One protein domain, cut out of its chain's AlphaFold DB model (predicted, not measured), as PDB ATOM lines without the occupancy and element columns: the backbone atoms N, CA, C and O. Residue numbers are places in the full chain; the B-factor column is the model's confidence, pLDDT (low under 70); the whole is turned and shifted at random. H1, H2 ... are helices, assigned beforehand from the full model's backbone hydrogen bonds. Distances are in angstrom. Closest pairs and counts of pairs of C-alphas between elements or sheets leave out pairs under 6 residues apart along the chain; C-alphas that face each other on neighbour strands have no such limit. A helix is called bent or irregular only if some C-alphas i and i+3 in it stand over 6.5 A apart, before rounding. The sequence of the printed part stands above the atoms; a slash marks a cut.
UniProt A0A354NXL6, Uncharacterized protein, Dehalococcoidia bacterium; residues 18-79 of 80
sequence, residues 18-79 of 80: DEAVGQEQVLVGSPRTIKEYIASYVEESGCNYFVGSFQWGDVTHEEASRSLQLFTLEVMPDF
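This is residues 18 to 79 of the 80 residues of an uncharacterized protein of Dehalococcoidia bacterium (UniProt A0A354NXL6). Two longer helices, H2 and H3, meet near their ends as a V, where the first residues of H2 meet the last part of H3, and the long link of residues 46 to 60 runs across the open side from the far end of H2 to the far end of H3. The short helix H1 sits off to one side of this V, touching neither helix, and residues 57 to 62 stick out at the far end of H3. Here are 62 residues with three named helices, in the order H1, H2, H3, and no named strand: the class is all helix. The whole is compact, with a radius of gyration of the C-alphas of 12.0 A and spans of 33 by 28 by 18 A.

Start with H1, residues 18 to 22, which is apart from H2, residues 31 to 45, and from H3, residues 61 to 78. H2 touches H3 with residues 31 to 35 alone, and H3 touches H2 with residues 70 to 78 alone. Look there for their closest C-alphas, those of Lys 35 and Val 75, 5.8 A apart. The two helices run the same way at a steep tilt of 58 degrees. In H1 and H2 every O i to N i+4 pair is within hydrogen-bond range; in H3, 11 of 14 are.

Find C-alpha 18 at (445.130, 279.605, 276.065), where H1 begins; it is 6.0 A long. H2 runs 20.9 A from C-alpha 31 at (437.287, 278.094, 293.303). H3 runs 25.7 A and ends with C-alpha 78 at (441.920, 276.171, 303.111). It has a kink of 34 degrees near residue 72 and is only just irregular: C-alphas 73 and 76 are 6.6 A apart.

The two C-alphas farthest apart are those of Glu 44 and Glu 62, at 33.1 A. The link from H1 to H2 is short, that from H2 to H3 long. The printed part has no cut, and no printed residue has a pLDDT under 70.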
ATOM      1  N   ASP A  18     444.902 281.029 275.797       92.88
ATOM      2  CA  ASP A  18     445.130 279.605 276.065       92.88
ATOM      3  C   ASP A  18     446.603 279.311 276.388       92.88
ATOM      4  O   ASP A  18     446.894 278.503 277.269       92.88
ATOM      5  N   GLU A  19     447.544 279.995 275.729       93.50
ATOM      6  CA  GLU A  19     448.971 279.896 276.057       93.50
ATOM      7  C   GLU A  19     449.272 280.469 277.444       93.50
ATOM      8  O   GLU A  19     450.016 279.851 278.202       93.50
ATOM      9  N   ALA A  20     448.677 281.610 277.800       91.56
ATOM     10  CA  ALA A  20     448.861 282.231 279.107       91.56
ATOM     11  C   ALA A  20     448.305 281.352 280.241       91.56
ATOM     12  O   ALA A  20     448.942 281.228 281.285       91.56
ATOM     13  N   VAL A  21     447.157 280.699 280.031       92.38
ATOM     14  CA  VAL A  21     446.612 279.702 280.971       92.38
ATOM     15  C   VAL A  21     447.522 278.474 281.039       92.38
ATOM     16  O   VAL A  21     447.868 278.025 282.127       92.38
ATOM     17  N   GLY A  22     447.954 277.944 279.890       93.94
ATOM     18  CA  GLY A  22     448.809 276.756 279.822       93.94
ATOM     19  C   GLY A  22     450.207 276.950 280.418       93.94
ATOM     20  O   GLY A  22     450.827 275.983 280.846       93.94
ATOM     21  N   GLN A  23     450.698 278.188 280.457       92.81
ATOM     22  CA  GLN A  23     451.957 278.576 281.103       92.81
ATOM     23  C   GLN A  23     451.758 279.099 282.533       92.81
ATOM     24  O   GLN A  23     452.711 279.606 283.122       92.81
ATOM     25  N   GLU A  24     450.534 279.028 283.066       93.44
ATOM     26  CA  GLU A  24     450.161 279.522 284.398       93.44
ATOM     27  C   GLU A  24     450.504 281.010 284.629       93.44
ATOM     28  O   GLU A  24     450.707 281.470 285.750       93.44
ATOM     29  N   GLN A  25     450.536 281.801 283.552       90.88
ATOM     30  CA  GLN A  25     450.691 283.258 283.609       90.88
ATOM     31  C   GLN A  25     449.399 283.947 284.058       90.88
ATOM     32  O   GLN A  25     449.435 285.044 284.617       90.88
ATOM     33  N   VAL A  26     448.257 283.299 283.817       91.88
ATOM     34  CA  VAL A  26     446.948 283.677 284.347       91.88
ATOM     35  C   VAL A  26     446.260 282.441 284.910       91.88
ATOM     36  O   VAL A  26     446.228 281.388 284.277       91.88
ATOM     37  N   LEU A  27     445.682 282.573 286.102       94.81
ATOM     38  CA  LEU A  27     444.921 281.503 286.743       94.81
ATOM     39  C   LEU A  27     443.434 281.794 286.575       94.81
ATOM     40  O   LEU A  27     442.935 282.808 287.066       94.81
ATOM     41  N   VAL A  28     442.721 280.913 285.876       94.31
ATOM     42  CA  VAL A  28     441.299 281.089 285.563       94.31
ATOM     43  C   VAL A  28     440.560 279.786 285.819       94.31
ATOM     44  O   VAL A  28     440.980 278.721 285.373       94.31
ATOM     45  N   GLY A  29     439.434 279.856 286.526       95.81
ATOM     46  CA  GLY A  29     438.611 278.681 286.776       95.81
ATOM     47  C   GLY A  29     437.655 278.842 287.947       95.81
ATOM     48  O   GLY A  29     437.393 279.942 288.434       95.81
ATOM     49  N   SER A  30     437.123 277.706 288.391       98.19
ATOM     50  CA  SER A  30     436.302 277.624 289.599       98.19
ATOM     51  C   SER A  30     437.154 277.786 290.866       98.19
ATOM     52  O   SER A  30     438.359 277.527 290.813       98.19
ATOM     53  N   PRO A  31     436.558 278.097 292.034       98.25
ATOM     54  CA  PRO A  31     437.287 278.094 293.303       98.25
ATOM     55  C   PRO A  31     438.050 276.788 293.552       98.25
ATOM     56  O   PRO A  31     439.202 276.819 293.967       98.25
ATOM     57  N   ARG A  32     437.457 275.636 293.204       98.31
ATOM     58  CA  ARG A  32     438.132 274.332 293.272       98.31
ATOM     59  C   ARG A  32     439.415 274.303 292.438       98.31
ATOM     60  O   ARG A  32     440.446 273.885 292.947       98.31
ATOM     61  N   THR A  33     439.349 274.755 291.190       97.81
ATOM     62  CA  THR A  33     440.503 274.793 290.280       97.81
ATOM     63  C   THR A  33     441.625 275.660 290.853       97.81
ATOM     64  O   THR A  33     442.780 275.256 290.860       97.81
ATOM     65  N   ILE A  34     441.290 276.833 291.398       97.62
ATOM     66  CA  ILE A  34     442.286 277.733 291.994       97.62
ATOM     67  C   ILE A  34     442.924 277.120 293.246       97.62
ATOM     68  O   ILE A  34     444.126 277.270 293.453       97.62
ATOM     69  N   LYS A  35     442.156 276.385 294.059       97.38
ATOM     70  CA  LYS A  35     442.708 275.643 295.200       97.38
ATOM     71  C   LYS A  35     443.712 274.580 294.780       97.38
ATOM     72  O   LYS A  35     444.734 274.441 295.439       97.38
ATOM     73  N   GLU A  36     443.430 273.856 293.702       97.50
ATOM     74  CA  GLU A  36     444.342 272.842 293.165       97.50
ATOM     75  C   GLU A  36     445.683 273.483 292.743       97.50
ATOM     76  O   GLU A  36     446.733 272.979 293.139       97.50
ATOM     77  N   TYR A  37     445.661 274.645 292.072       97.00
ATOM     78  CA  TYR A  37     446.882 275.408 291.758       97.00
ATOM     79  C   TYR A  37     447.650 275.849 293.011       97.00
ATOM     80  O   TYR A  37     448.845 275.593 293.133       97.00
ATOM     81  N   ILE A  38     446.974 276.491 293.970       95.88
ATOM     82  CA  ILE A  38     447.644 277.010 295.175       95.88
ATOM     83  C   ILE A  38     448.218 275.872 296.021       95.88
ATOM     84  O   ILE A  38     449.321 276.008 296.542       95.88
ATOM     85  N   ALA A  39     447.510 274.745 296.131       96.56
ATOM     86  CA  ALA A  39     448.006 273.573 296.842       96.56
ATOM     87  C   ALA A  39     449.305 273.037 296.220       96.56
ATOM     88  O   ALA A  39     450.263 272.815 296.960       96.56
ATOM     89  N   SER A  40     449.369 272.913 294.886       96.62
ATOM     90  CA  SER A  40     450.603 272.542 294.171       96.62
ATOM     91  C   SER A  40     451.721 273.552 294.434       96.62
ATOM     92  O   SER A  40     452.825 273.160 294.801       96.62
ATOM     93  N   TYR A  41     451.442 274.858 294.375       95.81
ATOM     94  CA  TYR A  41     452.465 275.875 294.642       95.81
ATOM     95  C   TYR A  41     453.014 275.817 296.063       95.81
ATOM     96  O   TYR A  41     454.226 275.942 296.255       95.81
ATOM     97  N   VAL A  42     452.155 275.625 297.064       96.00
ATOM     98  CA  VAL A  42     452.580 275.474 298.461       96.00
ATOM     99  C   VAL A  42     453.420 274.209 298.631       96.00
ATOM    100  O   VAL A  42     454.477 274.271 299.260       96.00
ATOM    101  N   GLU A  43     452.994 273.085 298.047       97.19
ATOM    102  CA  GLU A  43     453.712 271.807 298.118       97.19
ATOM    103  C   GLU A  43     455.094 271.880 297.452       97.19
ATOM    104  O   GLU A  43     456.088 271.449 298.036       97.19
ATOM    105  N   GLU A  44     455.177 272.465 296.258       97.25
ATOM    106  CA  GLU A  44     456.396 272.481 295.447       97.25
ATOM    107  C   GLU A  44     457.406 273.542 295.894       97.25
ATOM    108  O   GLU A  44     458.617 273.316 295.836       97.25
ATOM    109  N   SER A  45     456.931 274.712 296.336       96.44
ATOM    110  CA  SER A  45     457.802 275.850 296.664       96.44
ATOM    111  C   SER A  45     457.996 276.088 298.162       96.44
ATOM    112  O   SER A  45     458.928 276.796 298.549       96.44
ATOM    113  N   GLY A  46     457.125 275.538 299.016       95.31
ATOM    114  CA  GLY A  46     457.082 275.871 300.441       95.31
ATOM    115  C   GLY A  46     456.674 277.323 300.713       95.31
ATOM    116  O   GLY A  46     456.998 277.865 301.774       95.31
ATOM    117  N   CYS A  47     456.018 277.984 299.752       93.75
ATOM    118  CA  CYS A  47     455.560 279.354 299.923       93.75
ATOM    119  C   CYS A  47     454.522 279.449 301.049       93.75
ATOM    120  O   CYS A  47     453.724 278.548 301.291       93.75
ATOM    121  N   ASN A  48     454.542 280.578 301.751       93.12
ATOM    122  CA  ASN A  48     453.618 280.889 302.842       93.12
ATOM    123  C   ASN A  48     452.826 282.177 302.576       93.12
ATOM    124  O   ASN A  48     452.207 282.736 303.479       93.12
ATOM    125  N   TYR A  49     452.899 282.685 301.346       92.38
ATOM    126  CA  TYR A  49     452.252 283.917 300.943       92.38
ATOM    127  C   TYR A  49     451.939 283.882 299.450       92.38
ATOM    128  O   TYR A  49     452.813 283.598 298.631       92.38
ATOM    129  N   PHE A  50     450.691 284.199 299.111       92.38
ATOM    130  CA  PHE A  50     450.190 284.243 297.743       92.38
ATOM    131  C   PHE A  50     449.624 285.635 297.442       92.38
ATOM    132  O   PHE A  50     448.779 286.142 298.181       92.38
ATOM    133  N   VAL A  51     450.082 286.253 296.349       93.12
ATOM    134  CA  VAL A  51     449.609 287.566 295.882       93.12
ATOM    135  C   VAL A  51     448.794 287.383 294.613       93.12
ATOM    136  O   VAL A  51     449.333 286.984 293.586       93.12
ATOM    137  N   GLY A  52     447.508 287.720 294.676       91.25
ATOM    138  CA  GLY A  52     446.612 287.713 293.521       91.25
ATOM    139  C   GLY A  52     446.340 289.118 292.984       91.25
ATOM    140  O   GLY A  52     446.112 290.050 293.756       91.25
ATOM    141  N   SER A  53     446.301 289.260 291.658       93.38
ATOM    142  CA  SER A  53     445.785 290.450 290.970       93.38
ATOM    143  C   SER A  53     444.479 290.097 290.261       93.38
ATOM    144  O   SER A  53     444.488 289.328 289.306       93.38
ATOM    145  N   PHE A  54     443.358 290.656 290.723       95.00
ATOM    146  CA  PHE A  54     442.011 290.282 290.257       95.00
ATOM    147  C   PHE A  54     441.445 291.181 289.156       95.00
ATOM    148  O   PHE A  54     440.500 290.788 288.478       95.00
ATOM    149  N   GLN A  55     441.987 292.388 288.989       93.94
ATOM    150  CA  GLN A  55     441.510 293.345 287.996       93.94
ATOM    151  C   GLN A  55     442.638 293.655 287.018       93.94
ATOM    152  O   GLN A  55     443.587 294.364 287.351       93.94
ATOM    153  N   TRP A  56     442.542 293.089 285.818       86.81
ATOM    154  CA  TRP A  56     443.535 293.251 284.764       86.81
ATOM    155  C   TRP A  56     442.856 293.322 283.395       86.81
ATOM    156  O   TRP A  56     441.823 292.692 283.187       86.81
ATOM    157  N   GLY A  57     443.433 294.087 282.466       87.12
ATOM    158  CA  GLY A  57     442.875 294.257 281.123       87.12
ATOM    159  C   GLY A  57     441.505 294.939 281.133       87.12
ATOM    160  O   GLY A  57     441.358 296.045 281.653       87.12
ATOM    161  N   ASP A  58     440.523 294.279 280.527       91.56
ATOM    162  CA  ASP A  58     439.141 294.732 280.367       91.56
ATOM    163  C   ASP A  58     438.169 294.149 281.409       91.56
ATOM    164  O   ASP A  58     436.974 294.434 281.339       91.56
ATOM    165  N   VAL A  59     438.671 293.407 282.409       94.56
ATOM    166  CA  VAL A  59     437.860 292.906 283.530       94.56
ATOM    167  C   VAL A  59     437.186 294.077 284.240       94.56
ATOM    168  O   VAL A  59     437.838 294.994 284.759       94.56
ATOM    169  N   THR A  60     435.859 294.035 284.284       97.62
ATOM    170  CA  THR A  60     435.066 295.070 284.938       97.62
ATOM    171  C   THR A  60     435.252 295.031 286.452       97.62
ATOM    172  O   THR A  60     435.653 294.029 287.048       97.62
ATOM    173  N   HIS A  61     434.908 296.133 287.115       97.12
ATOM    174  CA  HIS A  61     434.937 296.186 288.575       97.12
ATOM    175  C   HIS A  61     434.041 295.114 289.222       97.12
ATOM    176  O   HIS A  61     434.416 294.536 290.243       97.12
ATOM    177  N   GLU A  62     432.874 294.834 288.635       98.31
ATOM    178  CA  GLU A  62     431.931 293.836 289.148       98.31
ATOM    179  C   GLU A  62     432.497 292.417 289.035       98.31
ATOM    180  O   GLU A  62     432.445 291.654 290.002       98.31
ATOM    181  N   GLU A  63     433.105 292.077 287.896       97.69
ATOM    182  CA  GLU A  63     433.760 290.782 287.684       97.69
ATOM    183  C   GLU A  63     434.953 290.589 288.622       97.69
ATOM    184  O   GLU A  63     435.040 289.561 289.298       97.69
ATOM    185  N   ALA A  64     435.832 291.590 288.733       97.88
ATOM    186  CA  ALA A  64     436.971 291.541 289.649       97.88
ATOM    187  C   ALA A  64     436.517 291.391 291.110       97.88
ATOM    188  O   ALA A  64     437.055 290.566 291.851       97.88
ATOM    189  N   SER A  65     435.491 292.146 291.516       98.06
ATOM    190  CA  SER A  65     434.933 292.078 292.870       98.06
ATOM    191  C   SER A  65     434.317 290.714 293.161       98.06
ATOM    192  O   SER A  65     434.519 290.170 294.247       98.06
ATOM    193  N   ARG A  66     433.606 290.122 292.194       98.06
ATOM    194  CA  ARG A  66     433.056 288.770 292.325       98.06
ATOM    195  C   ARG A  66     434.160 287.723 292.470       98.06
ATOM    196  O   ARG A  66     434.062 286.872 293.350       98.06
ATOM    197  N   SER A  67     435.212 287.791 291.655       97.88
ATOM    198  CA  SER A  67     436.356 286.876 291.748       97.88
ATOM    199  C   SER A  67     437.075 286.996 293.093       97.88
ATOM    200  O   SER A  67     437.378 285.979 293.713       97.88
ATOM    201  N   LEU A  68     437.270 288.220 293.596       97.75
ATOM    202  CA  LEU A  68     437.855 288.450 294.917       97.75
ATOM    203  C   LEU A  68     436.974 287.891 296.046       97.75
ATOM    204  O   LEU A  68     437.493 287.292 296.988       97.75
ATOM    205  N   GLN A  69     435.649 288.055 295.957       98.19
ATOM    206  CA  GLN A  69     434.710 287.488 296.932       98.19
ATOM    207  C   GLN A  69     434.774 285.959 296.947       98.19
ATOM    208  O   GLN A  69     434.931 285.376 298.016       98.19
ATOM    209  N   LEU A  70     434.717 285.314 295.776       98.38
ATOM    210  CA  LEU A  70     434.847 283.857 295.658       98.38
ATOM    211  C   LEU A  70     436.190 283.370 296.211       98.38
ATOM    212  O   LEU A  70     436.232 282.414 296.977       98.38
ATOM    213  N   PHE A  71     437.283 284.056 295.881       97.62
ATOM    214  CA  PHE A  71     438.604 283.715 296.399       97.62
ATOM    215  C   PHE A  71     438.661 283.802 297.930       97.62
ATOM    216  O   PHE A  71     439.106 282.872 298.599       97.62
ATOM    217  N   THR A  72     438.149 284.895 298.495       97.19
ATOM    218  CA  THR A  72     438.165 285.124 299.946       97.19
ATOM    219  C   THR A  72     437.292 284.117 300.697       97.19
ATOM    220  O   THR A  72     437.654 283.693 301.790       97.19
ATOM    221  N   LEU A  73     436.145 283.735 300.129       98.12
ATOM    222  CA  LEU A  73     435.164 282.882 300.802       98.12
ATOM    223  C   LEU A  73     435.392 281.382 300.580       98.12
ATOM    224  O   LEU A  73     435.039 280.595 301.453       98.12
ATOM    225  N   GLU A  74     435.952 280.975 299.439       98.31
ATOM    226  CA  GLU A  74     436.005 279.559 299.036       98.31
ATOM    227  C   GLU A  74     437.422 279.006 298.824       98.31
ATOM    228  O   GLU A  74     437.592 277.782 298.772       98.31
ATOM    229  N   VAL A  75     438.429 279.879 298.689       97.19
ATOM    230  CA  VAL A  75     439.829 279.490 298.448       97.19
ATOM    231  C   VAL A  75     440.680 279.737 299.687       97.19
ATOM    232  O   VAL A  75     441.262 278.797 300.216       97.19
ATOM    233  N   MET A  76     440.728 280.980 300.179       96.19
ATOM    234  CA  MET A  76     441.582 281.362 301.311       96.19
ATOM    235  C   MET A  76     441.405 280.504 302.576       96.19
ATOM    236  O   MET A  76     442.431 280.180 303.167       96.19
ATOM    237  N   PRO A  77     440.185 280.099 302.999       96.62
ATOM    238  CA  PRO A  77     439.997 279.325 304.231       96.62
ATOM    239  C   PRO A  77     440.763 277.998 304.301       96.62
ATOM    240  O   PRO A  77     440.984 277.499 305.399       96.62
ATOM    241  N   ASP A  78     441.181 277.438 303.162       95.56
ATOM    242  CA  ASP A  78     441.920 276.171 303.111       95.56
ATOM    243  C   ASP A  78     443.440 276.367 303.342       95.56
ATOM    244  O   ASP A  78     444.164 275.382 303.489       95.56
ATOM    245  N   PHE A  79     443.931 277.617 303.391       91.50
ATOM    246  CA  PHE A  79     445.366 277.959 303.448       91.50
ATOM    247  C   PHE A  79     445.745 278.991 304.531       91.50
ATOM    248  O   PHE A  79     446.896 279.434 304.560       91.50
TER     249      PHE A  79